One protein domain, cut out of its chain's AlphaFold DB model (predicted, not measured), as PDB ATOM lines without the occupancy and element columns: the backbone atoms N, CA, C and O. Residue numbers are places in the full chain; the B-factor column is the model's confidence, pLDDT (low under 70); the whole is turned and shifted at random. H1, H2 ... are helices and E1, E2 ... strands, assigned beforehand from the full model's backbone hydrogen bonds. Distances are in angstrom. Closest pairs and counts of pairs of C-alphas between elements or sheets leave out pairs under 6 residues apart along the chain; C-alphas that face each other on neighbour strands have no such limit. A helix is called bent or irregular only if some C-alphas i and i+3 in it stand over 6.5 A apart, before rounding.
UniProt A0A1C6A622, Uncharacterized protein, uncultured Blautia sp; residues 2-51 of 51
ATOM      1  N   LEU A   2     219.405 250.585 340.902       35.41
ATOM      2  CA  LEU A   2     220.416 250.650 339.839       35.41
ATOM      3  C   LEU A   2     220.655 252.127 339.510       35.41
ATOM      4  O   LEU A   2     219.755 252.796 339.013       35.41
ATOM      5  N   LEU A   3     221.850 252.628 339.816       39.25
ATOM      6  CA  LEU A   3     222.333 253.907 339.307       39.25
ATOM      7  C   LEU A   3     222.842 253.671 337.878       39.25
ATOM      8  O   LEU A   3     223.920 253.114 337.687       39.25
ATOM      9  N   LEU A   4     222.049 254.056 336.878       48.81
ATOM     10  CA  LEU A   4     222.531 254.223 335.507       48.81
ATOM     11  C   LEU A   4     223.357 255.512 335.478       48.81
ATOM     12  O   LEU A   4     222.806 256.609 335.507       48.81
ATOM     13  N   ILE A   5     224.681 255.379 335.493       54.41
ATOM     14  CA  ILE A   5     225.588 256.509 335.282       54.41
ATOM     15  C   ILE A   5     225.595 256.779 333.776       54.41
ATOM     16  O   ILE A   5     226.270 256.084 333.019       54.41
ATOM     17  N   CYS A   6     224.796 257.748 333.333       59.53
ATOM     18  CA  CYS A   6     224.876 258.276 331.977       59.53
ATOM     19  C   CYS A   6     226.002 259.314 331.933       59.53
ATOM     20  O   CYS A   6     225.919 260.337 332.611       59.53
ATOM     21  N   SER A   7     227.059 259.041 331.164       66.50
ATOM     22  CA  SER A   7     228.044 260.067 330.813       66.50
ATOM     23  C   SER A   7     227.405 261.010 329.793       66.50
ATOM     24  O   SER A   7     226.814 260.537 328.823       66.50
ATOM     25  N   ILE A   8     227.473 262.321 330.034       70.81
ATOM     26  CA  ILE A   8     226.938 263.344 329.129       70.81
ATOM     27  C   ILE A   8     228.118 264.164 328.617       70.81
ATOM     28  O   ILE A   8     228.769 264.861 329.396       70.81
ATOM     29  N   THR A   9     228.361 264.095 327.312       71.19
ATOM     30  CA  THR A   9     229.335 264.940 326.617       71.19
ATOM     31  C   THR A   9     228.577 266.067 325.926       71.19
ATOM     32  O   THR A   9     227.702 265.802 325.105       71.19
ATOM     33  N   VAL A  10     228.886 267.315 326.277       75.44
ATOM     34  CA  VAL A  10     228.325 268.513 325.633       75.44
ATOM     35  C   VAL A  10     229.432 269.159 324.817       75.44
ATOM     36  O   VAL A  10     230.504 269.426 325.358       75.44
ATOM     37  N   VAL A  11     229.172 269.397 323.534       71.75
ATOM     38  CA  VAL A  11     230.118 270.041 322.618       71.75
ATOM     39  C   VAL A  11     229.521 271.354 322.136       71.75
ATOM     40  O   VAL A  11     228.355 271.399 321.748       71.75
ATOM     41  N   ASP A  12     230.315 272.418 322.193       78.62
ATOM     42  CA  ASP A  12     229.943 273.728 321.670       78.62
ATOM     43  C   ASP A  12     230.300 273.813 320.180       78.62
ATOM     44  O   ASP A  12     231.455 274.024 319.814       78.62
ATOM     45  N   CYS A  13     229.295 273.633 319.323       73.44
ATOM     46  CA  CYS A  13     229.462 273.655 317.872       73.44
ATOM     47  C   CYS A  13     229.774 275.049 317.299       73.44
ATOM     48  O   CYS A  13     230.135 275.129 316.130       73.44
ATOM     49  N   GLU A  14     229.631 276.145 318.060       78.94
ATOM     50  CA  GLU A  14     230.016 277.480 317.571       78.94
ATOM     51  C   GLU A  14     231.535 277.699 317.622       78.94
ATOM     52  O   GLU A  14     232.067 278.499 316.854       78.94
ATOM     53  N   ASN A  15     232.227 276.983 318.515       75.50
ATOM     54  CA  ASN A  15     233.665 277.126 318.761       75.50
ATOM     55  C   ASN A  15     234.485 275.882 318.383       75.50
ATOM     56  O   ASN A  15     235.709 275.920 318.495       75.50
ATOM     57  N   ALA A  16     233.833 274.790 317.976       73.94
ATOM     58  CA  ALA A  16     234.484 273.555 317.556       73.94
ATOM     59  C   ALA A  16     234.605 273.499 316.029       73.94
ATOM     60  O   ALA A  16     233.608 273.621 315.314       73.94
ATOM     61  N   ASP A  17     235.817 273.261 315.529       82.12
ATOM     62  CA  ASP A  17     236.021 272.986 314.113       82.12
ATOM     63  C   ASP A  17     235.578 271.546 313.782       82.12
ATOM     64  O   ASP A  17     235.470 270.675 314.649       82.12
ATOM     65  N   GLU A  18     235.343 271.250 312.499       81.50
ATOM     66  CA  GLU A  18     234.904 269.915 312.046       81.50
ATOM     67  C   GLU A  18     235.856 268.791 312.509       81.50
ATOM     68  O   GLU A  18     235.425 267.679 312.821       81.50
ATOM     69  N   SER A  19     237.156 269.091 312.604       83.88
ATOM     70  CA  SER A  19     238.160 268.156 313.117       83.88
ATOM     71  C   SER A  19     237.931 267.807 314.589       83.88
ATOM     72  O   SER A  19     238.048 266.638 314.954       83.88
ATOM     73  N   ASP A  20     237.571 268.791 315.417       82.56
ATOM     74  CA  ASP A  20     237.330 268.594 316.849       82.56
ATOM     75  C   ASP A  20     236.055 267.776 317.073       82.56
ATOM     76  O   ASP A  20     236.029 266.842 317.876       82.56
ATOM     77  N   LEU A  21     235.004 268.066 316.297       82.75
ATOM     78  CA  LEU A  21     233.757 267.301 316.327       82.75
ATOM     79  C   LEU A  21     233.987 265.833 315.944       82.75
ATOM     80  O   LEU A  21     233.478 264.932 316.614       82.75
ATOM     81  N   ASN A  22     234.784 265.580 314.903       85.38
ATOM     82  CA  ASN A  22     235.112 264.224 314.468       85.38
ATOM     83  C   ASN A  22     235.949 263.459 315.500       85.38
ATOM     84  O   ASN A  22     235.725 262.260 315.686       85.38
ATOM     85  N   GLU A  23     236.882 264.123 316.185       88.12
ATOM     86  CA  GLU A  23     237.667 263.507 317.258       88.12
ATOM     87  C   GLU A  23     236.767 263.106 318.434       88.12
ATOM     88  O   GLU A  23     236.769 261.945 318.850       88.12
ATOM     89  N   ILE A  24     235.912 264.026 318.894       84.44
ATOM     90  CA  ILE A  24     235.007 263.788 320.024       84.44
ATOM     91  C   ILE A  24     234.007 262.670 319.704       84.44
ATOM     92  O   ILE A  24     233.823 261.751 320.505       84.44
ATOM     93  N   ILE A  25     233.371 262.710 318.528       83.94
ATOM     94  CA  ILE A  25     232.451 261.650 318.093       83.94
ATOM     95  C   ILE A  25     233.205 260.323 317.971       83.94
ATOM     96  O   ILE A  25     232.709 259.290 318.423       83.94
ATOM     97  N   GLY A  26     234.412 260.338 317.402       86.94
ATOM     98  CA  GLY A  26     235.256 259.156 317.265       86.94
ATOM     99  C   GLY A  26     235.562 258.496 318.607       86.94
ATOM    100  O   GLY A  26     235.455 257.275 318.727       86.94
ATOM    101  N   ASP A  27     235.884 259.280 319.629       85.88
ATOM    102  CA  ASP A  27     236.186 258.759 320.961       85.88
ATOM    103  C   ASP A  27     234.940 258.247 321.693       85.88
ATOM    104  O   ASP A  27     234.991 257.173 322.301       85.88
ATOM    105  N   VAL A  28     233.792 258.921 321.550       83.12
ATOM    106  CA  VAL A  28     232.503 258.417 322.061       83.12
ATOM    107  C   VAL A  28     232.154 257.071 321.422       83.12
ATOM    108  O   VAL A  28     231.754 256.134 322.119       83.12
ATOM    109  N   LEU A  29     232.340 256.936 320.106       84.19
ATOM    110  CA  LEU A  29     232.084 255.684 319.396       84.19
ATOM    111  C   LEU A  29     233.082 254.590 319.799       84.19
ATOM    112  O   LEU A  29     232.664 253.460 320.031       84.19
ATOM    113  N   LYS A  30     234.374 254.895 319.960       85.56
ATOM    114  CA  LYS A  30     235.359 253.917 320.461       85.56
ATOM    115  C   LYS A  30     235.025 253.406 321.861       85.56
ATOM    116  O   LYS A  30     235.315 252.255 322.164       85.56
ATOM    117  N   GLU A  31     234.449 254.236 322.731       83.25
ATOM    118  CA  GLU A  31     234.021 253.764 324.052       83.25
ATOM    119  C   GLU A  31     232.751 252.902 323.962       83.25
ATOM    120  O   GLU A  31     232.603 251.905 324.678       83.25
ATOM    121  N   ALA A  32     231.822 253.288 323.085       84.00
ATOM    122  CA  ALA A  32     230.546 252.610 322.914       84.00
ATOM    123  C   ALA A  32     230.659 251.270 322.178       84.00
ATOM    124  O   ALA A  32     229.837 250.383 322.425       84.00
ATOM    125  N   TYR A  33     231.649 251.111 321.299       85.38
ATOM    126  CA  TYR A  33     231.814 249.943 320.441       85.38
ATOM    127  C   TYR A  33     233.102 249.176 320.747       85.38
ATOM    128  O   TYR A  33     234.170 249.746 320.935       85.38
ATOM    129  N   GLU A  34     233.003 247.853 320.748       87.19
ATOM    130  CA  GLU A  34     234.138 246.942 320.839       87.19
ATOM    131  C   GLU A  34     234.319 246.230 319.499       87.19
ATOM    132  O   GLU A  34     233.343 245.780 318.890       87.19
ATOM    133  N   VAL A  35     235.569 246.142 319.043       87.25
ATOM    134  CA  VAL A  35     235.943 245.393 317.842       87.25
ATOM    135  C   VAL A  35     236.536 244.065 318.289       87.25
ATOM    136  O   VAL A  35     237.541 244.037 318.997       87.25
ATOM    137  N   SER A  36     235.892 242.973 317.895       84.00
ATOM    138  CA  SER A  36     236.336 241.613 318.198       84.00
ATOM    139  C   SER A  36     237.452 241.169 317.244       84.00
ATOM    140  O   SER A  36     237.647 241.754 316.179       84.00
ATOM    141  N   GLU A  37     238.190 240.116 317.606       87.50
ATOM    142  CA  GLU A  37     239.308 239.589 316.796       87.50
ATOM    143  C   GLU A  37     238.884 239.107 315.398       87.50
ATOM    144  O   GLU A  37     239.690 239.099 314.470       87.50
ATOM    145  N   ASP A  38     237.615 238.736 315.229       91.88
ATOM    146  CA  ASP A  38     237.008 238.364 313.947       91.88
ATOM    147  C   ASP A  38     236.583 239.579 313.097       91.88
ATOM    148  O   ASP A  38     236.033 239.420 312.006       91.88
ATOM    149  N   GLY A  39     236.836 240.797 313.585       88.31
ATOM    150  CA  GLY A  39     236.451 242.053 312.949       88.31
ATOM    151  C   GLY A  39     234.986 242.434 313.163       88.31
ATOM    152  O   GLY A  39     234.537 243.431 312.594       88.31
ATOM    153  N   SER A  40     234.228 241.677 313.963       88.31
ATOM    154  CA  SER A  40     232.854 242.048 314.299       88.31
ATOM    155  C   SER A  40     232.822 243.242 315.258       88.31
ATOM    156  O   SER A  40     233.692 243.409 316.115       88.31
ATOM    157  N   ILE A  41     231.813 244.099 315.097       89.25
ATOM    158  CA  ILE A  41     231.620 245.296 315.920       89.25
ATOM    159  C   ILE A  41     230.388 245.085 316.791       89.25
ATOM    160  O   ILE A  41     229.296 244.833 316.278       89.25
ATOM    161  N   SER A  42     230.557 245.213 318.105       86.81
ATOM    162  CA  SER A  42     229.477 245.062 319.081       86.81
ATOM    163  C   SER A  42     229.330 246.307 319.946       86.81
ATOM    164  O   SER A  42     230.312 246.951 320.306       86.81
ATOM    165  N   LEU A  43     228.089 246.642 320.300       86.25
ATOM    166  CA  LEU A  43     227.796 247.738 321.218       86.25
ATOM    167  C   LEU A  43     228.062 247.287 322.661       86.25
ATOM    168  O   LEU A  43     227.376 246.405 323.177       86.25
ATOM    169  N   ARG A  44     229.029 247.915 323.329       83.69
ATOM    170  CA  ARG A  44     229.415 247.611 324.711       83.69
ATOM    171  C   ARG A  44     228.531 248.317 325.737       83.69
ATOM    172  O   ARG A  44     228.295 247.780 326.820       83.69
ATOM    173  N   LYS A  45     228.039 249.517 325.413       77.88
ATOM    174  CA  LYS A  45     227.145 250.311 326.269       77.88
ATOM    175  C   LYS A  45     226.080 251.033 325.439       77.88
ATOM    176  O   LYS A  45     226.396 251.538 324.365       77.88
ATOM    177  N   PRO A  46     224.834 251.138 325.935       75.56
ATOM    178  CA  PRO A  46     223.837 252.001 325.315       75.56
ATOM    179  C   PRO A  46     224.283 253.465 325.399       75.56
ATOM    180  O   PRO A  46     224.717 253.920 326.457       75.56
ATOM    181  N   PHE A  47     224.144 254.202 324.298       75.25
ATOM    182  CA  PHE A  47     224.391 255.641 324.239       75.25
ATOM    183  C   PHE A  47     223.320 256.333 323.388       75.25
ATOM    184  O   PHE A  47     222.616 255.688 322.608       75.25
ATOM    185  N   VAL A  48     223.190 257.647 323.563       76.31
ATOM    186  CA  VAL A  48     222.310 258.511 322.770       76.31
ATOM    187  C   VAL A  48     223.148 259.686 322.287       76.31
ATOM    188  O   VAL A  48     223.762 260.370 323.101       76.31
ATOM    189  N   LEU A  49     223.176 259.903 320.974       73.56
ATOM    190  CA  LEU A  49     223.806 261.060 320.344       73.56
ATOM    191  C   LEU A  49     222.707 262.048 319.939       73.56
ATOM    192  O   LEU A  49     221.762 261.663 319.252       73.56
ATOM    193  N   ILE A  50     222.825 263.298 320.385       71.56
ATOM    194  CA  ILE A  50     221.923 264.402 320.033       71.56
ATOM    195  C   ILE A  50     222.795 265.460 319.353       71.56
ATOM    196  O   ILE A  50     223.764 265.908 319.962       71.56
ATOM    197  N   ILE A  51     222.473 265.788 318.100       72.62
ATOM    198  CA  ILE A  51     223.173 266.763 317.246       72.62
ATOM    199  C   ILE A  51     222.215 267.915 316.965       72.62
ATOM    200  O   ILE A  51     221.032 267.610 316.676       72.62
TER     201      ILE A  51
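Overview. This is residues 2 to 51 of the 51 residues of an uncharacterized protein of uncultured Blautia sp (UniProt A0A1C6A622). A loose, flat hook: a long stretch with no named element, residues 2 to 17, leads in and turns back into one helix, H1, which is followed at once by a small hairpin of two short strands, E1 and E2. The helix with the hairpin makes one arm and residues 2 to 17 make the other, while the last stretch, residues 44 to 51, folds back from E2 along one side of H1. The printed part has 50 residues, with one named helix and two named strands in the order H1, E1, E2; the sheet has the order E1, E2 and is antiparallel. The class is mixed, helices and strands, with under half of the residues in named elements. The whole is loose, with a radius of gyration of the C-alphas of 13.2 A, and the C-alphas span 39 by 32 by 12 A.

Along the chain. The printed part begins at Leu 2, whose C-alpha is at (220.416, 250.650, 339.839). Residues 2 to 17 hold no named element, and their C-alphas lie 9 to 22 A from the mean of all C-alphas. H1 takes residues 18 to 32 and measures 20.9 A from first to last C-alpha; C-alpha 18 is at (234.904, 269.915, 312.046). E1 is residues 33 to 35, 6.7 A long. E2 is residues 41 to 43, 7.0 A long, and ends with C-alpha 43 at (227.796, 247.738, 321.218).

Arrangement. H1 is not bent, and in it every O i to N i+4 pair is within hydrogen-bond range. The link from H1 to E1 is tight, with 0 residues between them. E1 and E2 are a hairpin of antiparallel neighbour strands, joined by a tight link of 5 residues, with 151 degrees between their directions. N 34 and O 42 are within hydrogen-bond range at 2.9 A, and so are N 42 and O 34 at 2.9 A. C-alphas that face each other are 33 and 43, 4.6 A apart, 34 and 42, 5.3 A apart, and 35 and 41, 4.7 A apart. The closest C-alphas of H1 and E2 are those of Ala 32 and Leu 43, 5.8 A apart, and the centres of these two elements are 16.1 A apart.

Size, cuts and confidence. The two C-alphas farthest apart are those of Glu 14 and Asp 38, at 39.9 A. Residues 14 to 19, of which 18 and 19 belong to H1, stand free. The C-alphas of Leu 2 and Ile 51, the chain's last residue, are 27.9 A apart. The printed part has no cut, and neither of the links between named elements is long. The mean pLDDT of the printed part is 77.8; residues 2 to 7 are under 70.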